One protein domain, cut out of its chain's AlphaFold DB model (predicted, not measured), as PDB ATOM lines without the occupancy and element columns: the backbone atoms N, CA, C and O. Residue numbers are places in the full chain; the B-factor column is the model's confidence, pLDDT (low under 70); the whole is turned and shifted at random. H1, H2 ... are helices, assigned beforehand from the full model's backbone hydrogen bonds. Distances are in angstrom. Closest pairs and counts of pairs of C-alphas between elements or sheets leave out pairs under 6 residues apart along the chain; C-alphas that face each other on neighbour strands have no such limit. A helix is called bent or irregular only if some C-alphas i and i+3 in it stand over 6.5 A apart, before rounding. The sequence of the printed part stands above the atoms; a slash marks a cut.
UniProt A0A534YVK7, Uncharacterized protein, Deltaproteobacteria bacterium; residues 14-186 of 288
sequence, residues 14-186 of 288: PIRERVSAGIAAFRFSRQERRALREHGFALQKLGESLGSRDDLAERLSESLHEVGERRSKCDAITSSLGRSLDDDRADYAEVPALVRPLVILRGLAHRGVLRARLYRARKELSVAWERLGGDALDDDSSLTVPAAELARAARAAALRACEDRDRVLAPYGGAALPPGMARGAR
ATOM      1  N   PRO A  14     -63.922 -39.717 -79.687       79.19
ATOM      2  CA  PRO A  14     -64.065 -39.490 -78.254       79.19
ATOM      3  C   PRO A  14     -62.930 -38.616 -77.700       79.19
ATOM      4  O   PRO A  14     -61.762 -38.745 -78.065       79.19
ATOM      5  N   ILE A  15     -63.270 -37.730 -76.756       77.88
ATOM      6  CA  ILE A  15     -62.339 -36.763 -76.136       77.88
ATOM      7  C   ILE A  15     -61.101 -37.464 -75.555       77.88
ATOM      8  O   ILE A  15     -59.996 -36.930 -75.621       77.88
ATOM      9  N   ARG A  16     -61.261 -38.688 -75.042       81.38
ATOM     10  CA  ARG A  16     -60.172 -39.495 -74.479       81.38
ATOM     11  C   ARG A  16     -59.070 -39.813 -75.500       81.38
ATOM     12  O   ARG A  16     -57.898 -39.746 -75.142       81.38
ATOM     13  N   GLU A  17     -59.428 -40.107 -76.749       83.50
ATOM     14  CA  GLU A  17     -58.472 -40.397 -77.833       83.50
ATOM     15  C   GLU A  17     -57.744 -39.131 -78.304       83.50
ATOM     16  O   GLU A  17     -56.543 -39.148 -78.565       83.50
ATOM     17  N   ARG A  18     -58.438 -37.988 -78.303       80.50
ATOM     18  CA  ARG A  18     -57.824 -36.675 -78.559       80.50
ATOM     19  C   ARG A  18     -56.817 -36.287 -77.476       80.50
ATOM     20  O   ARG A  18     -55.735 -35.785 -77.778       80.50
ATOM     21  N   VAL A  19     -57.144 -36.548 -76.208       83.69
ATOM     22  CA  VAL A  19     -56.242 -36.291 -75.075       83.69
ATOM     23  C   VAL A  19     -55.014 -37.202 -75.133       83.69
ATOM     24  O   VAL A  19     -53.897 -36.711 -74.965       83.69
ATOM     25  N   SER A  20     -55.176 -38.498 -75.422       85.75
ATOM     26  CA  SER A  20     -54.036 -39.417 -75.549       85.75
ATOM     27  C   SER A  20     -53.133 -39.052 -76.733       85.75
ATOM     28  O   SER A  20     -51.910 -39.022 -76.571       85.75
ATOM     29  N   ALA A  21     -53.712 -38.668 -77.876       86.19
ATOM     30  CA  ALA A  21     -52.971 -38.133 -79.017       86.19
ATOM     31  C   ALA A  21     -52.219 -36.841 -78.661       86.19
ATOM     32  O   ALA A  21     -51.066 -36.666 -79.051       86.19
ATOM     33  N   GLY A  22     -52.818 -35.964 -77.849       85.00
ATOM     34  CA  GLY A  22     -52.169 -34.751 -77.346       85.00
ATOM     35  C   GLY A  22     -50.977 -35.031 -76.435       85.00
ATOM     36  O   GLY A  22     -49.925 -34.409 -76.589       85.00
ATOM     37  N   ILE A  23     -51.101 -36.001 -75.528       87.31
ATOM     38  CA  ILE A  23     -50.000 -36.435 -74.657       87.31
ATOM     39  C   ILE A  23     -48.870 -37.056 -75.491       87.31
ATOM     40  O   ILE A  23     -47.697 -36.734 -75.280       87.31
ATOM     41  N   ALA A  24     -49.206 -37.908 -76.462       87.38
ATOM     42  CA  ALA A  24     -48.234 -38.513 -77.365       87.38
ATOM     43  C   ALA A  24     -47.514 -37.452 -78.217       87.38
ATOM     44  O   ALA A  24     -46.284 -37.427 -78.238       87.38
ATOM     45  N   ALA A  25     -48.247 -36.512 -78.819       87.12
ATOM     46  CA  ALA A  25     -47.677 -35.400 -79.580       87.12
ATOM     47  C   ALA A  25     -46.765 -34.508 -78.722       87.12
ATOM     48  O   ALA A  25     -45.695 -34.090 -79.168       87.12
ATOM     49  N   PHE A  26     -47.140 -34.255 -77.465       87.06
ATOM     50  CA  PHE A  26     -46.290 -33.529 -76.521       87.06
ATOM     51  C   PHE A  26     -44.991 -34.286 -76.216       87.06
ATOM     52  O   PHE A  26     -43.913 -33.685 -76.197       87.06
ATOM     53  N   ARG A  27     -45.070 -35.606 -76.017       91.75
ATOM     54  CA  ARG A  27     -43.894 -36.461 -75.813       91.75
ATOM     55  C   ARG A  27     -42.964 -36.422 -77.029       91.75
ATOM     56  O   ARG A  27     -41.766 -36.218 -76.838       91.75
ATOM     57  N   PHE A  28     -43.504 -36.542 -78.240       90.00
ATOM     58  CA  PHE A  28     -42.725 -36.450 -79.476       90.00
ATOM     59  C   PHE A  28     -42.101 -35.063 -79.664       90.00
ATOM     60  O   PHE A  28     -40.913 -34.975 -79.943       90.00
ATOM     61  N   SER A  29     -42.813 -33.971 -79.359       88.44
ATOM     62  CA  SER A  29     -42.219 -32.622 -79.372       88.44
ATOM     63  C   SER A  29     -41.086 -32.464 -78.348       88.44
ATOM     64  O   SER A  29     -40.099 -31.768 -78.589       88.44
ATOM     65  N   ARG A  30     -41.187 -33.117 -77.184       92.06
ATOM     66  CA  ARG A  30     -40.096 -33.133 -76.201       92.06
ATOM     67  C   ARG A  30     -38.889 -33.929 -76.707       92.06
ATOM     68  O   ARG A  30     -37.765 -33.493 -76.469       92.06
ATOM     69  N   GLN A  31     -39.114 -35.058 -77.378       91.25
ATOM     70  CA  GLN A  31     -38.059 -35.862 -78.006       91.25
ATOM     71  C   GLN A  31     -37.385 -35.102 -79.150       91.25
ATOM     72  O   GLN A  31     -36.167 -34.987 -79.143       91.25
ATOM     73  N   GLU A  32     -38.160 -34.481 -80.038       89.69
ATOM     74  CA  GLU A  32     -37.693 -33.593 -81.109       89.69
ATOM     75  C   GLU A  32     -36.800 -32.475 -80.549       89.69
ATOM     76  O   GLU A  32     -35.651 -32.323 -80.950       89.69
ATOM     77  N   ARG A  33     -37.274 -31.739 -79.532       91.44
ATOM     78  CA  ARG A  33     -36.480 -30.679 -78.884       91.44
ATOM     79  C   ARG A  33     -35.206 -31.197 -78.230       91.44
ATOM     80  O   ARG A  33     -34.236 -30.451 -78.142       91.44
ATOM     81  N   ARG A  34     -35.222 -32.417 -77.693       93.25
ATOM     82  CA  ARG A  34     -34.033 -33.041 -77.107       93.25
ATOM     83  C   ARG A  34     -33.038 -33.416 -78.204       93.25
ATOM     84  O   ARG A  34     -31.886 -33.016 -78.098       93.25
ATOM     85  N   ALA A  35     -33.502 -34.075 -79.259       90.00
ATOM     86  CA  ALA A  35     -32.691 -34.471 -80.403       90.00
ATOM     87  C   ALA A  35     -32.072 -33.257 -81.115       90.00
ATOM     88  O   ALA A  35     -30.891 -33.278 -81.428       90.00
ATOM     89  N   LEU A  36     -32.804 -32.147 -81.267       90.81
ATOM     90  CA  LEU A  36     -32.257 -30.901 -81.824       90.81
ATOM     91  C   LEU A  36     -31.165 -30.276 -80.943       90.81
ATOM     92  O   LEU A  36     -30.207 -29.707 -81.456       90.81
ATOM     93  N   ARG A  37     -31.278 -30.387 -79.613       91.88
ATOM     94  CA  ARG A  37     -30.210 -29.935 -78.704       91.88
ATOM     95  C   ARG A  37     -28.981 -30.831 -78.794       91.88
ATOM     96  O   ARG A  37     -27.869 -30.322 -78.764       91.88
ATOM     97  N   GLU A  38     -29.190 -32.142 -78.883       92.38
ATOM     98  CA  GLU A  38     -28.114 -33.120 -79.069       92.38
ATOM     99  C   GLU A  38     -27.420 -32.911 -80.425       92.38
ATOM    100  O   GLU A  38     -26.197 -32.927 -80.478       92.38
ATOM    101  N   HIS A  39     -28.179 -32.594 -81.478       92.19
ATOM    102  CA  HIS A  39     -27.664 -32.216 -82.793       92.19
ATOM    103  C   HIS A  39     -26.786 -30.963 -82.730       92.19
ATOM    104  O   HIS A  39     -25.631 -31.018 -83.137       92.19
ATOM    105  N   GLY A  40     -27.294 -29.859 -82.170       91.19
ATOM    106  CA  GLY A  40     -26.511 -28.622 -82.047       91.19
ATOM    107  C   GLY A  40     -25.245 -28.810 -81.202       91.19
ATOM    108  O   GLY A  40     -24.181 -28.307 -81.547       91.19
ATOM    109  N   PHE A  41     -25.316 -29.618 -80.137       93.62
ATOM    110  CA  PHE A  41     -24.137 -29.965 -79.338       93.62
ATOM    111  C   PHE A  41     -23.125 -30.823 -80.114       93.62
ATOM    112  O   PHE A  41     -21.919 -30.598 -80.002       93.62
ATOM    113  N   ALA A  42     -23.593 -31.792 -80.904       92.50
ATOM    114  CA  ALA A  42     -22.732 -32.622 -81.741       92.50
ATOM    115  C   ALA A  42     -22.042 -31.795 -82.836       92.50
ATOM    116  O   ALA A  42     -20.837 -31.943 -83.028       92.50
ATOM    117  N   LEU A  43     -22.764 -30.868 -83.478       92.56
ATOM    118  CA  LEU A  43     -22.196 -29.919 -84.438       92.56
ATOM    119  C   LEU A  43     -21.168 -28.992 -83.789       92.56
ATOM    120  O   LEU A  43     -20.085 -28.815 -84.332       92.56
ATOM    121  N   GLN A  44     -21.455 -28.463 -82.596       93.88
ATOM    122  CA  GLN A  44     -20.481 -27.669 -81.851       93.88
ATOM    123  C   GLN A  44     -19.196 -28.471 -81.591       93.88
ATOM    124  O   GLN A  44     -18.095 -27.964 -81.798       93.88
ATOM    125  N   LYS A  45     -19.320 -29.730 -81.153       92.62
ATOM    126  CA  LYS A  45     -18.170 -30.612 -80.902       92.62
ATOM    127  C   LYS A  45     -17.393 -30.943 -82.170       92.62
ATOM    128  O   LYS A  45     -16.165 -31.001 -82.125       92.62
ATOM    129  N   LEU A  46     -18.097 -31.142 -83.280       92.12
ATOM    130  CA  LEU A  46     -17.495 -31.323 -84.591       92.12
ATOM    131  C   LEU A  46     -16.691 -30.074 -84.972       92.12
ATOM    132  O   LEU A  46     -15.494 -30.198 -85.206       92.12
ATOM    133  N   GLY A  47     -17.297 -28.884 -84.916       90.94
ATOM    134  CA  GLY A  47     -16.618 -27.616 -85.175       90.94
ATOM    135  C   GLY A  47     -15.368 -27.435 -84.310       90.94
ATOM    136  O   GLY A  47     -14.299 -27.162 -84.844       90.94
ATOM    137  N   GLU A  48     -15.461 -27.679 -82.999       91.69
ATOM    138  CA  GLU A  48     -14.307 -27.623 -82.083       91.69
ATOM    139  C   GLU A  48     -13.161 -28.553 -82.526       91.69
ATOM    140  O   GLU A  48     -11.998 -28.161 -82.459       91.69
ATOM    141  N   SER A  49     -13.473 -29.768 -82.994       90.38
ATOM    142  CA  SER A  49     -12.465 -30.725 -83.479       90.38
ATOM    143  C   SER A  49     -11.864 -30.344 -84.836       90.38
ATOM    144  O   SER A  49     -10.699 -30.638 -85.103       90.38
ATOM    145  N   LEU A  50     -12.643 -29.665 -85.683       87.69
ATOM    146  CA  LEU A  50     -12.208 -29.174 -86.989       87.69
ATOM    147  C   LEU A  50     -11.332 -27.930 -86.864       87.69
ATOM    148  O   LEU A  50     -10.364 -27.800 -87.599       87.69
ATOM    149  N   GLY A  51     -11.594 -27.065 -85.881       83.38
ATOM    150  CA  GLY A  51     -10.770 -25.881 -85.624       83.38
ATOM    151  C   GLY A  51      -9.325 -26.176 -85.213       83.38
ATOM    152  O   GLY A  51      -8.523 -25.251 -85.136       83.38
ATOM    153  N   SER A  52      -8.987 -27.439 -84.930       82.75
ATOM    154  CA  SER A  52      -7.615 -27.904 -84.685       82.75
ATOM    155  C   SER A  52      -6.964 -28.606 -85.880       82.75
ATOM    156  O   SER A  52      -5.865 -29.135 -85.735       82.75
ATOM    157  N   ARG A  53      -7.646 -28.682 -87.026       81.88
ATOM    158  CA  ARG A  53      -7.157 -29.377 -88.213       81.88
ATOM    159  C   ARG A  53      -6.792 -28.391 -89.321       81.88
ATOM    160  O   ARG A  53      -7.618 -27.584 -89.736       81.88
ATOM    161  N   ASP A  54      -5.567 -28.509 -89.820       76.75
ATOM    162  CA  ASP A  54      -5.021 -27.600 -90.835       76.75
ATOM    163  C   ASP A  54      -5.434 -27.981 -92.272       76.75
ATOM    164  O   ASP A  54      -5.418 -27.141 -93.167       76.75
ATOM    165  N   ASP A  55      -5.851 -29.229 -92.500       79.56
ATOM    166  CA  ASP A  55      -6.234 -29.776 -93.813       79.56
ATOM    167  C   ASP A  55      -7.517 -29.156 -94.396       79.56
ATOM    168  O   ASP A  55      -7.691 -29.095 -95.613       79.56
ATOM    169  N   LEU A  56      -8.408 -28.669 -93.533       74.94
ATOM    170  CA  LEU A  56      -9.688 -28.059 -93.902       74.94
ATOM    171  C   LEU A  56      -9.670 -26.526 -93.812       74.94
ATOM    172  O   LEU A  56     -10.687 -25.880 -94.075       74.94
ATOM    173  N   ALA A  57      -8.515 -25.941 -93.479       75.06
ATOM    174  CA  ALA A  57      -8.375 -24.517 -93.205       75.06
ATOM    175  C   ALA A  57      -8.666 -23.627 -94.422       75.06
ATOM    176  O   ALA A  57      -9.259 -22.565 -94.263       75.06
ATOM    177  N   GLU A  58      -8.298 -24.053 -95.634       80.25
ATOM    178  CA  GLU A  58      -8.551 -23.267 -96.851       80.25
ATOM    179  C   GLU A  58     -10.042 -23.217 -97.208       80.25
ATOM    180  O   GLU A  58     -10.567 -22.152 -97.542       80.25
ATOM    181  N   ARG A  59     -10.742 -24.352 -97.084       82.38
ATOM    182  CA  ARG A  59     -12.161 -24.484 -97.460       82.38
ATOM    183  C   ARG A  59     -13.094 -23.820 -96.453       82.38
ATOM    184  O   ARG A  59     -14.050 -23.168 -96.847       82.38
ATOM    185  N   LEU A  60     -12.782 -23.947 -95.165       85.62
ATOM    186  CA  LEU A  60     -13.566 -23.382 -94.064       85.62
ATOM    187  C   LEU A  60     -12.959 -22.073 -93.536       85.62
ATOM    188  O   LEU A  60     -13.177 -21.695 -92.387       85.62
ATOM    189  N   SER A  61     -12.165 -21.379 -94.353       87.12
ATOM    190  CA  SER A  61     -11.396 -20.203 -93.927       87.12
ATOM    191  C   SER A  61     -12.276 -19.081 -93.368       87.12
ATOM    192  O   SER A  61     -11.927 -18.486 -92.347       87.12
ATOM    193  N   GLU A  62     -13.440 -18.823 -93.970       90.38
ATOM    194  CA  GLU A  62     -14.385 -17.796 -93.511       90.38
ATOM    195  C   GLU A  62     -14.992 -18.133 -92.137       90.38
ATOM    196  O   GLU A  62     -14.971 -17.308 -91.218       90.38
ATOM    197  N   SER A  63     -15.475 -19.364 -91.955       89.19
ATOM    198  CA  SER A  63     -16.086 -19.811 -90.700       89.19
ATOM    199  C   SER A  63     -15.050 -19.979 -89.581       89.19
ATOM    200  O   SER A  63     -15.314 -19.619 -88.430       89.19
ATOM    201  N   LEU A  64     -13.829 -20.417 -89.904       91.12
ATOM    202  CA  LEU A  64     -12.692 -20.419 -88.976       91.12
ATOM    203  C   LEU A  64     -12.281 -19.000 -88.565       91.12
ATOM    204  O   LEU A  64     -11.974 -18.770 -87.389       91.12
ATOM    205  N   HIS A  65     -12.314 -18.039 -89.492       92.06
ATOM    206  CA  HIS A  65     -12.051 -16.637 -89.181       92.06
ATOM    207  C   HIS A  65     -13.106 -16.064 -88.223       92.06
ATOM    208  O   HIS A  65     -12.736 -15.456 -87.213       92.06
ATOM    209  N   GLU A  66     -14.401 -16.327 -88.464       93.38
ATOM    210  CA  GLU A  66     -15.477 -15.923 -87.544       93.38
ATOM    211  C   GLU A  66     -15.236 -16.502 -86.140       93.38
ATOM    212  O   GLU A  66     -15.270 -15.775 -85.142       93.38
ATOM    213  N   VAL A  67     -14.944 -17.801 -86.038       93.62
ATOM    214  CA  VAL A  67     -14.650 -18.457 -84.756       93.62
ATOM    215  C   VAL A  67     -13.447 -17.816 -84.057       93.62
ATOM    216  O   VAL A  67     -13.506 -17.556 -82.848       93.62
ATOM    217  N   GLY A  68     -12.376 -17.517 -84.798       92.69
ATOM    218  CA  GLY A  68     -11.189 -16.832 -84.287       92.69
ATOM    219  C   GLY A  68     -11.513 -15.458 -83.698       92.69
ATOM    220  O   GLY A  68     -11.106 -15.148 -82.572       92.69
ATOM    221  N   GLU A  69     -12.323 -14.661 -84.397       95.25
ATOM    222  CA  GLU A  69     -12.773 -13.350 -83.923       95.25
ATOM    223  C   GLU A  69     -13.591 -13.470 -82.622       95.25
ATOM    224  O   GLU A  69     -13.361 -12.741 -81.647       95.25
ATOM    225  N   ARG A  70     -14.528 -14.427 -82.557       95.00
ATOM    226  CA  ARG A  70     -15.359 -14.667 -81.361       95.00
ATOM    227  C   ARG A  70     -14.539 -15.172 -80.177       95.00
ATOM    228  O   ARG A  70     -14.809 -14.777 -79.036       95.00
ATOM    229  N   ARG A  71     -13.536 -16.016 -80.426       95.06
ATOM    230  CA  ARG A  71     -12.607 -16.507 -79.401       95.06
ATOM    231  C   ARG A  71     -11.772 -15.362 -78.835       95.06
ATOM    232  O   ARG A  71     -11.771 -15.174 -77.623       95.06
ATOM    233  N   SER A  72     -11.198 -14.526 -79.701       95.44
ATOM    234  CA  SER A  72     -10.441 -13.335 -79.296       95.44
ATOM    235  C   SER A  72     -11.278 -12.381 -78.430       95.44
ATOM    236  O   SER A  72     -10.829 -11.924 -77.378       95.44
ATOM    237  N   LYS A  73     -12.556 -12.163 -78.780       96.19
ATOM    238  CA  LYS A  73     -13.498 -11.403 -77.933       96.19
ATOM    239  C   LYS A  73     -13.692 -12.038 -76.548       96.19
ATOM    240  O   LYS A  73     -13.721 -11.319 -75.547       96.19
ATOM    241  N   CYS A  74     -13.835 -13.363 -76.464       95.88
ATOM    242  CA  CYS A  74     -13.954 -14.066 -75.180       95.88
ATOM    243  C   CYS A  74     -12.688 -13.920 -74.329       95.88
ATOM    244  O   CYS A  74     -12.787 -13.677 -73.120       95.88
ATOM    245  N   ASP A  75     -11.521 -14.037 -74.955       96.44
ATOM    246  CA  ASP A  75     -10.225 -13.926 -74.292       96.44
ATOM    247  C   ASP A  75     -10.016 -12.499 -73.770       96.44
ATOM    248  O   ASP A  75      -9.747 -12.317 -72.583       96.44
ATOM    249  N   ALA A  76     -10.313 -11.475 -74.577       97.19
ATOM    250  CA  ALA A  76     -10.250 -10.072 -74.165       97.19
ATOM    251  C   ALA A  76     -11.141  -9.760 -72.944       97.19
ATOM    252  O   ALA A  76     -10.722  -9.059 -72.014       97.19
ATOM    253  N   ILE A  77     -12.367 -10.300 -72.899       96.06
ATOM    254  CA  ILE A  77     -13.265 -10.139 -71.742       96.06
ATOM    255  C   ILE A  77     -12.720 -10.892 -70.522       96.06
ATOM    256  O   ILE A  77     -12.802 -10.384 -69.402       96.06
ATOM    257  N   THR A  78     -12.147 -12.080 -70.718       95.62
ATOM    258  CA  THR A  78     -11.553 -12.885 -69.640       95.62
ATOM    259  C   THR A  78     -10.334 -12.184 -69.037       95.62
ATOM    260  O   THR A  78     -10.245 -12.061 -67.814       95.62
ATOM    261  N   SER A  79      -9.458 -11.617 -69.865       95.44
ATOM    262  CA  SER A  79      -8.331 -10.792 -69.417       95.44
ATOM    263  C   SER A  79      -8.796  -9.529 -68.691       95.44
ATOM    264  O   SER A  79      -8.183  -9.119 -67.708       95.44
ATOM    265  N   SER A  80      -9.901  -8.918 -69.129       94.62
ATOM    266  CA  SER A  80     -10.503  -7.764 -68.440       94.62
ATOM    267  C   SER A  80     -11.089  -8.148 -67.074       94.62
ATOM    268  O   SER A  80     -10.942  -7.409 -66.106       94.62
ATOM    269  N   LEU A  81     -11.708  -9.332 -66.960       93.44
ATOM    270  CA  LEU A  81     -12.165  -9.883 -65.677       93.44
ATOM    271  C   LEU A  81     -11.009 -10.146 -64.710       93.44
ATOM    272  O   LEU A  81     -11.184  -9.925 -63.512       93.44
ATOM    273  N   GLY A  82      -9.869 -10.621 -65.226       90.25
ATOM    274  CA  GLY A  82      -8.648 -10.819 -64.447       90.25
ATOM    275  C   GLY A  82      -8.133  -9.506 -63.861       90.25
ATOM    276  O   GLY A  82      -7.979  -9.405 -62.650       90.25
ATOM    277  N   ARG A  83      -7.983  -8.477 -64.708       93.75
ATOM    278  CA  ARG A  83      -7.469  -7.154 -64.308       93.75
ATOM    279  C   ARG A  83      -8.407  -6.369 -63.389       93.75
ATOM    280  O   ARG A  83      -7.945  -5.731 -62.454       93.75
ATOM    281  N   SER A  84      -9.724  -6.493 -63.570       93.19
ATOM    282  CA  SER A  84     -10.715  -5.733 -62.791       93.19
ATOM    283  C   SER A  84     -10.576  -5.894 -61.273       93.19
ATOM    284  O   SER A  84     -10.962  -4.995 -60.532       93.19
ATOM    285  N   LEU A  85     -10.115  -7.048 -60.782       89.38
ATOM    286  CA  LEU A  85      -9.944  -7.244 -59.344       89.38
ATOM    287  C   LEU A  85      -8.697  -6.536 -58.806       89.38
ATOM    288  O   LEU A  85      -8.720  -6.085 -57.664       89.38
ATOM    289  N   ASP A  86      -7.650  -6.431 -59.614       91.94
ATOM    290  CA  ASP A  86      -6.433  -5.716 -59.247       91.94
ATOM    291  C   ASP A  86      -6.654  -4.199 -59.303       91.94
ATOM    292  O   ASP A  86      -6.262  -3.506 -58.366       91.94
ATOM    293  N   ASP A  87      -7.415  -3.707 -60.288       91.88
ATOM    294  CA  ASP A  87      -7.859  -2.306 -60.345       91.88
ATOM    295  C   ASP A  87      -8.669  -1.933 -59.088       91.88
ATOM    296  O   ASP A  87      -8.398  -0.935 -58.425       91.88
ATOM    297  N   ASP A  88      -9.630  -2.778 -58.687       91.31
ATOM    298  CA  ASP A  88     -10.411  -2.520 -57.473       91.31
ATOM    299  C   ASP A  88      -9.556  -2.590 -56.196       91.31
ATOM    300  O   ASP A  88      -9.896  -1.949 -55.202       91.31
ATOM    301  N   ARG A  89      -8.489  -3.402 -56.175       91.19
ATOM    302  CA  ARG A  89      -7.558  -3.480 -55.036       91.19
ATOM    303  C   ARG A  89      -6.724  -2.213 -54.914       91.19
ATOM    304  O   ARG A  89      -6.553  -1.744 -53.790       91.19
ATOM    305  N   ALA A  90      -6.238  -1.685 -56.036       92.25
ATOM    306  CA  ALA A  90      -5.528  -0.412 -56.082       92.25
ATOM    307  C   ALA A  90      -6.427   0.715 -55.550       92.25
ATOM    308  O   ALA A  90      -6.094   1.339 -54.544       92.25
ATOM    309  N   ASP A  91      -7.639   0.848 -56.100       92.12
ATOM    310  CA  ASP A  91      -8.605   1.856 -55.652       92.12
ATOM    311  C   ASP A  91      -8.942   1.700 -54.158       92.12
ATOM    312  O   ASP A  91      -8.994   2.671 -53.408       92.12
ATOM    313  N   TYR A  92      -9.154   0.462 -53.691       90.69
ATOM    314  CA  TYR A  92      -9.495   0.164 -52.294       90.69
ATOM    315  C   TYR A  92      -8.395   0.572 -51.300       90.69
ATOM    316  O   TYR A  92      -8.706   0.913 -50.149       90.69
ATOM    317  N   ALA A  93      -7.126   0.508 -51.713       90.12
ATOM    318  CA  ALA A  93      -5.985   0.910 -50.897       90.12
ATOM    319  C   ALA A  93      -5.887   2.436 -50.750       90.12
ATOM    320  O   ALA A  93      -5.546   2.911 -49.667       90.12
ATOM    321  N   GLU A  94      -6.240   3.182 -51.798       93.00
ATOM    322  CA  GLU A  94      -6.128   4.644 -51.847       93.00
ATOM    323  C   GLU A  94      -7.322   5.366 -51.202       93.00
ATOM    324  O   GLU A  94      -7.174   6.473 -50.682       93.00
ATOM    325  N   VAL A  95      -8.512   4.750 -51.185       92.94
ATOM    326  CA  VAL A  95      -9.715   5.414 -50.663       92.94
ATOM    327  C   VAL A  95      -9.875   5.338 -49.129       92.94
ATOM    328  O   VAL A  95      -9.566   4.316 -48.496       92.94
ATOM    329  N   PRO A  96     -10.477   6.373 -48.502       91.94
ATOM    330  CA  PRO A  96     -10.863   6.350 -47.091       91.94
ATOM    331  C   PRO A  96     -11.812   5.195 -46.742       91.94
ATOM    332  O   PRO A  96     -12.621   4.750 -47.559       91.94
ATOM    333  N   ALA A  97     -11.789   4.754 -45.479       87.94
ATOM    334  CA  ALA A  97     -12.545   3.583 -45.022       87.94
ATOM    335  C   ALA A  97     -14.065   3.666 -45.268       87.94
ATOM    336  O   ALA A  97     -14.689   2.645 -45.553       87.94
ATOM    337  N   LEU A  98     -14.642   4.870 -45.214       87.44
ATOM    338  CA  LEU A  98     -16.066   5.107 -45.477       87.44
ATOM    339  C   LEU A  98     -16.453   4.906 -46.953       87.44
ATOM    340  O   LEU A  98     -17.601   4.583 -47.243       87.44
ATOM    341  N   VAL A  99     -15.504   5.053 -47.883       89.94
ATOM    342  CA  VAL A  99     -15.736   4.959 -49.338       89.94
ATOM    343  C   VAL A  99     -15.471   3.544 -49.869       89.94
ATOM    344  O   VAL A  99     -16.017   3.144 -50.895       89.94
ATOM    345  N   ARG A 100     -14.708   2.724 -49.137       86.81
ATOM    346  CA  ARG A 100     -14.389   1.328 -49.490       86.81
ATOM    347  C   ARG A 100     -15.597   0.456 -49.881       86.81
ATOM    348  O   ARG A 100     -15.477  -0.286 -50.858       86.81
ATOM    349  N   PRO A 101     -16.766   0.526 -49.208       85.19
ATOM    350  CA  PRO A 101     -17.950  -0.215 -49.643       85.19
ATOM    351  C   PRO A 101     -18.410   0.155 -51.058       85.19
ATOM    352  O   PRO A 101     -18.850  -0.721 -51.801       85.19
ATOM    353  N   LEU A 102     -18.270   1.423 -51.461       87.88
ATOM    354  CA  LEU A 102     -18.628   1.879 -52.806       87.88
ATOM    355  C   LEU A 102     -17.689   1.291 -53.865       87.88
ATOM    356  O   LEU A 102     -18.169   0.839 -54.902       87.88
ATOM    357  N   VAL A 103     -16.384   1.204 -53.581       91.00
ATOM    358  CA  VAL A 103     -15.408   0.537 -54.467       91.00
ATOM    359  C   VAL A 103     -15.766  -0.941 -54.650       91.00
ATOM    360  O   VAL A 103     -15.820  -1.431 -55.777       91.00
ATOM    361  N   ILE A 104     -16.124  -1.639 -53.565       85.50
ATOM    362  CA  ILE A 104     -16.565  -3.043 -53.627       85.50
ATOM    363  C   ILE A 104     -17.828  -3.188 -54.485       85.50
ATOM    364  O   ILE A 104     -17.897  -4.083 -55.331       85.50
ATOM    365  N   LEU A 105     -18.836  -2.334 -54.274       85.69
ATOM    366  CA  LEU A 105     -20.088  -2.371 -55.033       85.69
ATOM    367  C   LEU A 105     -19.856  -2.082 -56.522       85.69
ATOM    368  O   LEU A 105     -20.372  -2.822 -57.363       85.69
ATOM    369  N   ARG A 106     -19.028  -1.079 -56.851       93.00
ATOM    370  CA  ARG A 106     -18.600  -0.768 -58.225       93.00
ATOM    371  C   ARG A 106     -17.938  -1.982 -58.874       93.00
ATOM    372  O   ARG A 106     -18.363  -2.404 -59.948       93.00
ATOM    373  N   GLY A 107     -16.969  -2.589 -58.194       90.31
ATOM    374  CA  GLY A 107     -16.260  -3.772 -58.672       90.31
ATOM    375  C   GLY A 107     -17.171  -4.983 -58.891       90.31
ATOM    376  O   GLY A 107     -17.047  -5.718 -59.874       90.31
ATOM    377  N   LEU A 108     -18.132  -5.216 -57.988       87.69
ATOM    378  CA  LEU A 108     -19.134  -6.278 -58.139       87.69
ATOM    379  C   LEU A 108     -20.054  -6.033 -59.337       87.69
ATOM    380  O   LEU A 108     -20.268  -6.959 -60.124       87.69
ATOM    381  N   ALA A 109     -20.561  -4.811 -59.501       90.31
ATOM    382  CA  ALA A 109     -21.397  -4.444 -60.639       90.31
ATOM    383  C   ALA A 109     -20.626  -4.588 -61.959       90.31
ATOM    384  O   ALA A 109     -21.110  -5.237 -62.888       90.31
ATOM    385  N   HIS A 110     -19.392  -4.079 -62.016       92.75
ATOM    386  CA  HIS A 110     -18.530  -4.172 -63.192       92.75
ATOM    387  C   HIS A 110     -18.247  -5.630 -63.580       92.75
ATOM    388  O   HIS A 110     -18.498  -6.031 -64.719       92.75
ATOM    389  N   ARG A 111     -17.836  -6.479 -62.626       92.69
ATOM    390  CA  ARG A 111     -17.651  -7.920 -62.875       92.69
ATOM    391  C   ARG A 111     -18.951  -8.626 -63.249       92.69
ATOM    392  O   ARG A 111     -18.915  -9.561 -64.046       92.69
ATOM    393  N   GLY A 112     -20.092  -8.200 -62.708       90.50
ATOM    394  CA  GLY A 112     -21.412  -8.687 -63.112       90.50
ATOM    395  C   GLY A 112     -21.686  -8.420 -64.593       90.50
ATOM    396  O   GLY A 112     -22.043  -9.339 -65.332       90.50
ATOM    397  N   VAL A 113     -21.425  -7.192 -65.048       94.88
ATOM    398  CA  VAL A 113     -21.536  -6.802 -66.461       94.88
ATOM    399  C   VAL A 113     -20.555  -7.590 -67.328       94.88
ATOM    400  O   VAL A 113     -20.962  -8.147 -68.346       94.88
ATOM    401  N   LEU A 114     -19.287  -7.702 -66.924       93.31
ATOM    402  CA  LEU A 114     -18.284  -8.470 -67.664       93.31
ATOM    403  C   LEU A 114     -18.648  -9.957 -67.766       93.31
ATOM    404  O   LEU A 114     -18.517 -10.539 -68.837       93.31
ATOM    405  N   ARG A 115     -19.175 -10.573 -66.702       94.31
ATOM    406  CA  ARG A 115     -19.668 -11.960 -66.735       94.31
ATOM    407  C   ARG A 115     -20.863 -12.124 -67.664       94.31
ATOM    408  O   ARG A 115     -20.927 -13.109 -68.392       94.31
ATOM    409  N   ALA A 116     -21.792 -11.169 -67.669       94.06
ATOM    410  CA  ALA A 116     -22.918 -11.185 -68.597       94.06
ATOM    411  C   ALA A 116     -22.446 -11.054 -70.055       94.06
ATOM    412  O   ALA A 116     -22.945 -11.766 -70.927       94.06
ATOM    413  N   ARG A 117     -21.454 -10.193 -70.318       94.69
ATOM    414  CA  ARG A 117     -20.811 -10.065 -71.634       94.69
ATOM    415  C   ARG A 117     -20.076 -11.343 -72.028       94.69
ATOM    416  O   ARG A 117     -20.290 -11.821 -73.133       94.69
ATOM    417  N   LEU A 118     -19.304 -11.941 -71.121       94.81
ATOM    418  CA  LEU A 118     -18.608 -13.209 -71.354       94.81
ATOM    419  C   LEU A 118     -19.593 -14.339 -71.660       94.81
ATOM    420  O   LEU A 118     -19.361 -15.129 -72.565       94.81
ATOM    421  N   TYR A 119     -20.707 -14.408 -70.931       95.12
ATOM    422  CA  TYR A 119     -21.756 -15.388 -71.192       95.12
ATOM    423  C   TYR A 119     -22.346 -15.227 -72.600       95.12
ATOM    424  O   TYR A 119     -22.502 -16.215 -73.313       95.12
ATOM    425  N   ARG A 120     -22.634 -13.988 -73.025       95.31
ATOM    426  CA  ARG A 120     -23.105 -13.705 -74.391       95.31
ATOM    427  C   ARG A 120     -22.051 -14.064 -75.439       95.31
ATOM    428  O   ARG A 120     -22.378 -14.787 -76.369       95.31
ATOM    429  N   ALA A 121     -20.800 -13.651 -75.241       94.81
ATOM    430  CA  ALA A 121     -19.699 -13.939 -76.157       94.81
ATOM    431  C   ALA A 121     -19.447 -15.450 -76.300       94.81
ATOM    432  O   ALA A 121     -19.305 -15.947 -77.410       94.81
ATOM    433  N   ARG A 122     -19.494 -16.214 -75.199       94.31
ATOM    434  CA  ARG A 122     -19.397 -17.684 -75.233       94.31
ATOM    435  C   ARG A 122     -20.556 -18.330 -75.977       94.31
ATOM    436  O   ARG A 122     -20.350 -19.319 -76.666       94.31
ATOM    437  N   LYS A 123     -21.764 -17.777 -75.841       94.94
ATOM    438  CA  LYS A 123     -22.928 -18.247 -76.594       94.94
ATOM    439  C   LYS A 123     -22.773 -17.965 -78.092       94.94
ATOM    440  O   LYS A 123     -23.114 -18.812 -78.906       94.94
ATOM    441  N   GLU A 124     -22.264 -16.795 -78.461       94.75
ATOM    442  CA  GLU A 124     -21.952 -16.479 -79.860       94.75
ATOM    443  C   GLU A 124     -20.861 -17.405 -80.408       94.75
ATOM    444  O   GLU A 124     -21.011 -17.928 -81.505       94.75
ATOM    445  N   LEU A 125     -19.822 -17.685 -79.617       94.38
ATOM    446  CA  LEU A 125     -18.771 -18.633 -79.975       94.38
ATOM    447  C   LEU A 125     -19.317 -20.056 -80.166       94.38
ATOM    448  O   LEU A 125     -18.972 -20.701 -81.146       94.38
ATOM    449  N   SER A 126     -20.197 -20.543 -79.282       93.94
ATOM    450  CA  SER A 126     -20.819 -21.864 -79.466       93.94
ATOM    451  C   SER A 126     -21.661 -21.938 -80.739       93.94
ATOM    452  O   SER A 126     -21.659 -22.967 -81.399       93.94
ATOM    453  N   VAL A 127     -22.343 -20.844 -81.102       94.81
ATOM    454  CA  VAL A 127     -23.108 -20.765 -82.358       94.81
ATOM    455  C   VAL A 127     -22.172 -20.759 -83.570       94.81
ATOM    456  O   VAL A 127     -22.472 -21.415 -84.558       94.81
ATOM    457  N   ALA A 128     -21.035 -20.062 -83.500       93.94
ATOM    458  CA  ALA A 128     -20.037 -20.077 -84.570       93.94
ATOM    459  C   ALA A 128     -19.429 -21.480 -84.764       93.94
ATOM    460  O   ALA A 128     -19.312 -21.947 -85.891       93.94
ATOM    461  N   TRP A 129     -19.131 -22.197 -83.673       94.12
ATOM    462  CA  TRP A 129     -18.687 -23.594 -83.740       94.12
ATOM    463  C   TRP A 129     -19.750 -24.534 -84.311       94.12
ATOM    464  O   TRP A 129     -19.422 -25.430 -85.082       94.12
ATOM    465  N   GLU A 130     -21.019 -24.340 -83.945       94.06
ATOM    466  CA  GLU A 130     -22.137 -25.103 -84.508       94.06
ATOM    467  C   GLU A 130     -22.260 -24.883 -86.023       94.06
ATOM    468  O   GLU A 130     -22.433 -25.855 -86.752       94.06
ATOM    469  N   ARG A 131     -22.111 -23.638 -86.502       92.50
ATOM    470  CA  ARG A 131     -22.093 -23.320 -87.940       92.50
ATOM    471  C   ARG A 131     -20.916 -23.966 -88.654       92.50
ATOM    472  O   ARG A 131     -21.148 -24.680 -89.612       92.50
ATOM    473  N   LEU A 132     -19.697 -23.820 -88.126       92.94
ATOM    474  CA  LEU A 132     -18.506 -24.465 -88.688       92.94
ATOM    475  C   LEU A 132     -18.692 -25.986 -88.821       92.94
ATOM    476  O   LEU A 132     -18.336 -26.573 -89.837       92.94
ATOM    477  N   GLY A 133     -19.255 -26.629 -87.792       91.81
ATOM    478  CA  GLY A 133     -19.577 -28.053 -87.845       91.81
ATOM    479  C   GLY A 133     -20.666 -28.381 -88.869       91.81
ATOM    480  O   GLY A 133     -20.589 -29.420 -89.514       91.81
ATOM    481  N   GLY A 134     -21.669 -27.514 -89.020       91.06
ATOM    482  CA  GLY A 134     -22.723 -27.644 -90.027       91.06
ATOM    483  C   GLY A 134     -22.184 -27.543 -91.452       91.06
ATOM    484  O   GLY A 134     -22.394 -28.466 -92.230       91.06
ATOM    485  N   ASP A 135     -21.422 -26.487 -91.745       90.81
ATOM    486  CA  ASP A 135     -20.812 -26.240 -93.056       90.81
ATOM    487  C   ASP A 135     -19.921 -27.421 -93.463       90.81
ATOM    488  O   ASP A 135     -20.047 -27.963 -94.557       90.81
ATOM    489  N   ALA A 136     -19.096 -27.918 -92.535       89.12
ATOM    490  CA  ALA A 136     -18.260 -29.088 -92.784       89.12
ATOM    491  C   ALA A 136     -19.068 -30.375 -93.024       89.12
ATOM    492  O   ALA A 136     -18.670 -31.215 -93.828       89.12
ATOM    493  N   LEU A 137     -20.186 -30.557 -92.313       89.38
ATOM    494  CA  LEU A 137     -21.040 -31.734 -92.467       89.38
ATOM    495  C   LEU A 137     -21.783 -31.741 -93.810       89.38
ATOM    496  O   LEU A 137     -22.011 -32.823 -94.357       89.38
ATOM    497  N   ASP A 138     -22.172 -30.563 -94.299       87.69
ATOM    498  CA  ASP A 138     -22.868 -30.381 -95.573       87.69
ATOM    499  C   ASP A 138     -21.894 -30.459 -96.770       87.69
ATOM    500  O   ASP A 138     -22.247 -31.056 -97.788       87.69
ATOM    501  N   ASP A 139     -20.659 -29.957 -96.628       84.56
ATOM    502  CA  ASP A 139     -19.621 -30.009 -97.673       84.56
ATOM    503  C   ASP A 139     -18.993 -31.401 -97.854       84.56
ATOM    504  O   ASP A 139     -18.628 -31.775 -98.972       84.56
ATOM    505  N   ASP A 140     -18.855 -32.191 -96.782       80.00
ATOM    506  CA  ASP A 140     -18.256 -33.526 -96.857       80.00
ATOM    507  C   ASP A 140     -19.088 -34.592 -96.126       80.00
ATOM    508  O   ASP A 140     -18.910 -34.931 -94.950       80.00
ATOM    509  N   SER A 141     -19.980 -35.218 -96.899       72.19
ATOM    510  CA  SER A 141     -20.773 -36.364 -96.444       72.19
ATOM    511  C   SER A 141     -19.927 -37.573 -96.011       72.19
ATOM    512  O   SER A 141     -20.440 -38.433 -95.291       72.19
ATOM    513  N   SER A 142     -18.646 -37.636 -96.403       71.38
ATOM    514  CA  SER A 142     -17.723 -38.730 -96.088       71.38
ATOM    515  C   SER A 142     -16.916 -38.516 -94.805       71.38
ATOM    516  O   SER A 142     -16.193 -39.419 -94.393       71.38
ATOM    517  N   LEU A 143     -17.092 -37.389 -94.099       77.38
ATOM    518  CA  LEU A 143     -16.493 -37.169 -92.777       77.38
ATOM    519  C   LEU A 143     -16.921 -38.270 -91.788       77.38
ATOM    520  O   LEU A 143     -18.047 -38.269 -91.271       77.38
ATOM    521  N   THR A 144     -15.996 -39.186 -91.489       77.94
ATOM    522  CA  THR A 144     -16.129 -40.268 -90.498       77.94
ATOM    523  C   THR A 144     -15.571 -39.842 -89.138       77.94
ATOM    524  O   THR A 144     -14.753 -40.529 -88.523       77.94
ATOM    525  N   VAL A 145     -15.955 -38.654 -88.673       84.00
ATOM    526  CA  VAL A 145     -15.631 -38.201 -87.315       84.00
ATOM    527  C   VAL A 145     -16.770 -38.644 -86.388       84.00
ATOM    528  O   VAL A 145     -17.930 -38.427 -86.740       84.00
ATOM    529  N   PRO A 146     -16.501 -39.188 -85.182       87.00
ATOM    530  CA  PRO A 146     -17.557 -39.622 -84.259       87.00
ATOM    531  C   PRO A 146     -18.610 -38.540 -83.972       87.00
ATOM    532  O   PRO A 146     -19.799 -38.823 -83.849       87.00
ATOM    533  N   ALA A 147     -18.192 -37.271 -83.916       85.00
ATOM    534  CA  ALA A 147     -19.094 -36.134 -83.745       85.00
ATOM    535  C   ALA A 147     -20.037 -35.922 -84.949       85.00
ATOM    536  O   ALA A 147     -21.197 -35.563 -84.752       85.00
ATOM    537  N   ALA A 148     -19.577 -36.193 -86.174       87.00
ATOM    538  CA  ALA A 148     -20.392 -36.110 -87.385       87.00
ATOM    539  C   ALA A 148     -21.456 -37.219 -87.416       87.00
ATOM    540  O   ALA A 148     -22.615 -36.959 -87.736       87.00
ATOM    541  N   GLU A 149     -21.105 -38.442 -87.011       89.00
ATOM    542  CA  GLU A 149     -22.071 -39.542 -86.885       89.00
ATOM    543  C   GLU A 149     -23.143 -39.248 -85.831       89.00
ATOM    544  O   GLU A 149     -24.333 -39.433 -86.092       89.00
ATOM    545  N   LEU A 150     -22.743 -38.718 -84.670       90.25
ATOM    546  CA  LEU A 150     -23.675 -38.294 -83.623       90.25
ATOM    547  C   LEU A 150     -24.614 -37.182 -84.106       90.25
ATOM    548  O   LEU A 150     -25.813 -37.240 -83.824       90.25
ATOM    549  N   ALA A 151     -24.107 -36.204 -84.863       89.44
ATOM    550  CA  ALA A 151     -24.935 -35.162 -85.462       89.44
ATOM    551  C   ALA A 151     -25.952 -35.769 -86.445       89.44
ATOM    552  O   ALA A 151     -27.156 -35.558 -86.296       89.44
ATOM    553  N   ARG A 152     -25.513 -36.617 -87.385       88.75
ATOM    554  CA  ARG A 152     -26.413 -37.295 -88.340       88.75
ATOM    555  C   ARG A 152     -27.483 -38.128 -87.624       88.75
ATOM    556  O   ARG A 152     -28.665 -38.034 -87.964       88.75
ATOM    557  N   ALA A 153     -27.102 -38.884 -86.594       92.12
ATOM    558  CA  ALA A 153     -28.024 -39.690 -85.798       92.12
ATOM    559  C   ALA A 153     -29.054 -38.830 -85.043       92.12
ATOM    560  O   ALA A 153     -30.247 -39.143 -85.055       92.12
ATOM    561  N   ALA A 154     -28.624 -37.721 -84.432       90.12
ATOM    562  CA  ALA A 154     -29.509 -36.795 -83.730       90.12
ATOM    563  C   ALA A 154     -30.488 -36.089 -84.688       90.12
ATOM    564  O   ALA A 154     -31.675 -35.969 -84.376       90.12
ATOM    565  N   ARG A 155     -30.032 -35.694 -85.888       90.88
ATOM    566  CA  ARG A 155     -30.897 -35.142 -86.948       90.88
ATOM    567  C   ARG A 155     -31.950 -36.158 -87.385       90.88
ATOM    568  O   ARG A 155     -33.134 -35.830 -87.428       90.88
ATOM    569  N   ALA A 156     -31.543 -37.403 -87.636       92.38
ATOM    570  CA  ALA A 156     -32.464 -38.480 -87.991       92.38
ATOM    571  C   ALA A 156     -33.485 -38.761 -86.874       92.38
ATOM    572  O   ALA A 156     -34.666 -38.961 -87.153       92.38
ATOM    573  N   ALA A 157     -33.066 -38.727 -85.605       92.44
ATOM    574  CA  ALA A 157     -33.969 -38.884 -84.464       92.44
ATOM    575  C   ALA A 157     -34.988 -37.734 -84.354       92.44
ATOM    576  O   ALA A 157     -36.157 -37.985 -84.062       92.44
ATOM    577  N   ALA A 158     -34.571 -36.491 -84.621       91.00
ATOM    578  CA  ALA A 158     -35.472 -35.339 -84.643       91.00
ATOM    579  C   ALA A 158     -36.523 -35.457 -85.760       91.00
ATOM    580  O   ALA A 158     -37.706 -35.234 -85.505       91.00
ATOM    581  N   LEU A 159     -36.107 -35.870 -86.964       92.75
ATOM    582  CA  LEU A 159     -37.011 -36.095 -88.096       92.75
ATOM    583  C   LEU A 159     -38.023 -37.204 -87.799       92.75
ATOM    584  O   LEU A 159     -39.220 -36.982 -87.952       92.75
ATOM    585  N   ARG A 160     -37.573 -38.346 -87.260       93.75
ATOM    586  CA  ARG A 160     -38.466 -39.439 -86.836       93.75
ATOM    587  C   ARG A 160     -39.489 -38.976 -85.799       93.75
ATOM    588  O   ARG A 160     -40.669 -39.270 -85.931       93.75
ATOM    589  N   ALA A 161     -39.062 -38.202 -84.798       90.12
ATOM    590  CA  ALA A 161     -39.976 -37.663 -83.791       90.12
ATOM    591  C   ALA A 161     -40.999 -36.679 -84.390       90.12
ATOM    592  O   ALA A 161     -42.141 -36.634 -83.930       90.12
ATOM    593  N   CYS A 162     -40.615 -35.901 -85.409       92.06
ATOM    594  CA  CYS A 162     -41.539 -35.038 -86.143       92.06
ATOM    595  C   CYS A 162     -42.551 -35.863 -86.947       92.06
ATOM    596  O   CYS A 162     -43.752 -35.649 -86.803       92.06
ATOM    597  N   GLU A 163     -42.087 -36.851 -87.717       93.31
ATOM    598  CA  GLU A 163     -42.953 -37.756 -88.479       93.31
ATOM    599  C   GLU A 163     -43.947 -38.493 -87.575       93.31
ATOM    600  O   GLU A 163     -45.134 -38.561 -87.883       93.31
ATOM    601  N   ASP A 164     -43.492 -39.013 -86.434       92.38
ATOM    602  CA  ASP A 164     -44.352 -39.721 -85.485       92.38
ATOM    603  C   ASP A 164     -45.389 -38.790 -84.851       92.38
ATOM    604  O   ASP A 164     -46.552 -39.167 -84.685       92.38
ATOM    605  N   ARG A 165     -45.005 -37.544 -84.543       91.19
ATOM    606  CA  ARG A 165     -45.944 -36.515 -84.086       91.19
ATOM    607  C   ARG A 165     -47.013 -36.255 -85.144       91.19
ATOM    608  O   ARG A 165     -48.196 -36.226 -84.808       91.19
ATOM    609  N   ASP A 166     -46.610 -36.087 -86.396       90.75
ATOM    610  CA  ASP A 166     -47.522 -35.761 -87.487       90.75
ATOM    611  C   ASP A 166     -48.449 -36.949 -87.800       90.75
ATOM    612  O   ASP A 166     -49.651 -36.750 -87.962       90.75
ATOM    613  N   ARG A 167     -47.951 -38.195 -87.734       92.00
ATOM    614  CA  ARG A 167     -48.769 -39.422 -87.819       92.00
ATOM    615  C   ARG A 167     -49.838 -39.490 -86.728       92.00
ATOM    616  O   ARG A 167     -50.983 -39.825 -87.015       92.00
ATOM    617  N   VAL A 168     -49.492 -39.154 -85.483       90.62
ATOM    618  CA  VAL A 168     -50.444 -39.156 -84.355       90.62
ATOM    619  C   VAL A 168     -51.485 -38.041 -84.475       90.62
ATOM    620  O   VAL A 168     -52.621 -38.205 -84.031       90.62
ATOM    621  N   LEU A 169     -51.117 -36.905 -85.071       89.56
ATOM    622  CA  LEU A 169     -51.999 -35.747 -85.229       89.56
ATOM    623  C   LEU A 169     -52.812 -35.757 -86.532       89.56
ATOM    624  O   LEU A 169     -53.820 -35.050 -86.606       89.56
ATOM    625  N   ALA A 170     -52.418 -36.549 -87.533       89.88
ATOM    626  CA  ALA A 170     -53.074 -36.629 -88.839       89.88
ATOM    627  C   ALA A 170     -54.588 -36.917 -88.759       89.88
ATOM    628  O   ALA A 170     -55.347 -36.190 -89.407       89.88
ATOM    629  N   PRO A 171     -55.084 -37.848 -87.912       88.31
ATOM    630  CA  PRO A 171     -56.526 -38.092 -87.763       88.31
ATOM    631  C   PRO A 171     -57.319 -36.892 -87.220       88.31
ATOM    632  O   PRO A 171     -58.545 -36.866 -87.303       88.31
ATOM    633  N   TYR A 172     -56.631 -35.899 -86.652       84.88
ATOM    634  CA  TYR A 172     -57.220 -34.732 -85.996       84.88
ATOM    635  C   TYR A 172     -56.968 -33.427 -86.761       84.88
ATOM    636  O   TYR A 172     -57.121 -32.345 -86.193       84.88
ATOM    637  N   GLY A 173     -56.551 -33.505 -88.029       80.94
ATOM    638  CA  GLY A 173     -56.253 -32.322 -88.840       80.94
ATOM    639  C   GLY A 173     -55.052 -31.520 -88.326       80.94
ATOM    640  O   GLY A 173     -55.022 -30.302 -88.473       80.94
ATOM    641  N   GLY A 174     -54.088 -32.182 -87.672       81.25
ATOM    642  CA  GLY A 174     -52.848 -31.553 -87.202       81.25
ATOM    643  C   GLY A 174     -52.905 -30.949 -85.794       81.25
ATOM    644  O   GLY A 174     -51.895 -30.437 -85.313       81.25
ATOM    645  N   ALA A 175     -54.041 -31.021 -85.090       80.06
ATOM    646  CA  ALA A 175     -54.169 -30.509 -83.725       80.06
ATOM    647  C   ALA A 175     -54.904 -31.491 -82.802       80.06
ATOM    648  O   ALA A 175     -56.056 -31.843 -83.032       80.06
ATOM    649  N   ALA A 176     -54.255 -31.887 -81.702       76.00
ATOM    650  CA  ALA A 176     -54.849 -32.817 -80.739       76.00
ATOM    651  C   ALA A 176     -55.988 -32.195 -79.916       76.00
ATOM    652  O   ALA A 176     -56.960 -32.871 -79.582       76.00
ATOM    653  N   LEU A 177     -55.878 -30.909 -79.572       73.19
ATOM    654  CA  LEU A 177     -56.873 -30.216 -78.755       73.19
ATOM    655  C   LEU A 177     -57.807 -29.369 -79.624       73.19
ATOM    656  O   LEU A 177     -57.336 -28.702 -80.549       73.19
ATOM    657  N   PRO A 178     -59.113 -29.320 -79.299       72.31
ATOM    658  CA  PRO A 178     -60.026 -28.378 -79.923       72.31
ATOM    659  C   PRO A 178     -59.526 -26.935 -79.745       72.31
ATOM    660  O   PRO A 178     -58.946 -26.606 -78.701       72.31
ATOM    661  N   PRO A 179     -59.803 -26.036 -80.703       69.75
ATOM    662  CA  PRO A 179     -59.326 -24.652 -80.668       69.75
ATOM    663  C   PRO A 179     -59.718 -23.892 -79.386       69.75
ATOM    664  O   PRO A 179     -58.970 -23.017 -78.953       69.75
ATOM    665  N   GLY A 180     -60.829 -24.255 -78.731       64.50
ATOM    666  CA  GLY A 180     -61.242 -23.682 -77.442       64.50
ATOM    667  C   GLY A 180     -60.272 -23.974 -76.288       64.50
ATOM    668  O   GLY A 180     -59.900 -23.064 -75.554       64.50
ATOM    669  N   MET A 181     -59.773 -25.209 -76.166       67.06
ATOM    670  CA  MET A 181     -58.800 -25.573 -75.121       67.06
ATOM    671  C   MET A 181     -57.408 -24.989 -75.395       67.06
ATOM    672  O   MET A 181     -56.687 -24.614 -74.468       67.06
ATOM    673  N   ALA A 182     -57.039 -24.846 -76.671       63.91
ATOM    674  CA  ALA A 182     -55.783 -24.213 -77.060       63.91
ATOM    675  C   ALA A 182     -55.713 -22.726 -76.655       63.91
ATOM    676  O   ALA A 182     -54.618 -22.224 -76.389       63.91
ATOM    677  N   ARG A 183     -56.854 -22.021 -76.572       68.38
ATOM    678  CA  ARG A 183     -56.922 -20.631 -76.080       68.38
ATOM    679  C   ARG A 183     -56.628 -20.541 -74.580       68.38
ATOM    680  O   ARG A 183     -55.738 -19.784 -74.202       68.38
ATOM    681  N   GLY A 184     -57.240 -21.397 -73.756       64.38
ATOM    682  CA  GLY A 184     -56.999 -21.410 -72.304       64.38
ATOM    683  C   GLY A 184     -55.538 -21.692 -71.926       64.38
ATOM    684  O   GLY A 184     -54.966 -21.037 -71.055       64.38
ATOM    685  N   ALA A 185     -54.867 -22.598 -72.648       66.12
ATOM    686  CA  ALA A 185     -53.439 -22.856 -72.441       66.12
ATOM    687  C   ALA A 185     -52.546 -21.656 -72.824       66.12
ATOM    688  O   ALA A 185     -51.515 -21.413 -72.187       66.12
ATOM    689  N   ARG A 186     -52.924 -20.886 -73.857       68.81
ATOM    690  CA  ARG A 186     -52.213 -19.652 -74.232       68.81
ATOM    691  C   ARG A 186     -52.385 -18.580 -73.159       68.81
ATOM    692  O   ARG A 186     -51.393 -17.967 -72.777       68.81
TER     693      ARG A 186
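Overview. This is residues 14 to 186 of the 288 residues of an uncharacterized protein of Deltaproteobacteria bacterium (UniProt A0A534YVK7). Two arms, each a pair of long helices running opposite ways, meet near their ends in a wide V: H1 and H4 side by side make one arm, and the hairpin of H2 and H3 makes the other. The corner forms where residues 40 to 50 of H1 pack on residues 126 to 136 of H3, and the short H5 sticks out after H4. The printed part has 173 residues with five named helices, H1 to H5 in chain order, and no named strand; the class is all helix. The whole is extended, with a radius of gyration of the C-alphas of 24.6 A, and only just flat, spanning 77 by 51 by 21 A.

Arrangement. H1, residues 15 to 50, touches H3, residues 100 to 139, with residues 40 to 50 alone, about perpendicular at 87 degrees; their closest C-alphas, Gly 47 and Gly 133, are 4.0 A apart. H1 touches H4, residues 146 to 172, at a shallow tilt of 18 degrees, opposite ways; their closest C-alphas, Glu 32 and Ala 158, are 4.5 A apart. H2, residues 61 to 94, forms a helical hairpin with H3, at a shallow tilt of 10 degrees; their closest C-alphas, Arg 70 and Leu 125, are 5.4 A apart. H2 and H4 are apart. H5, residues 179 to 186, touches no helix. Every O i to N i+4 pair is within hydrogen-bond range in H1 and H3; the counts are 28 of 30 in H2, 21 of 23 in H4 and 3 of 4 in H5.

Along the chain. H1 begins at C-alpha 15 (-62.339, -36.763, -76.136) and is 51.9 A long. H2 measures 49.2 A, H3 57.7 A and H4 40.0 A. H4 is irregular, with C-alphas 168 and 171 7.1 A apart. H5 ends at C-alpha 186 (-52.213, -19.652, -74.232).

Size, cuts and confidence. The two farthest C-alphas, Pro 14 and Glu 94, are 77.5 A apart. The printed part has no cut and no long link. Mean pLDDT of the printed part is 88.3; residues 179 to 186 are under 70.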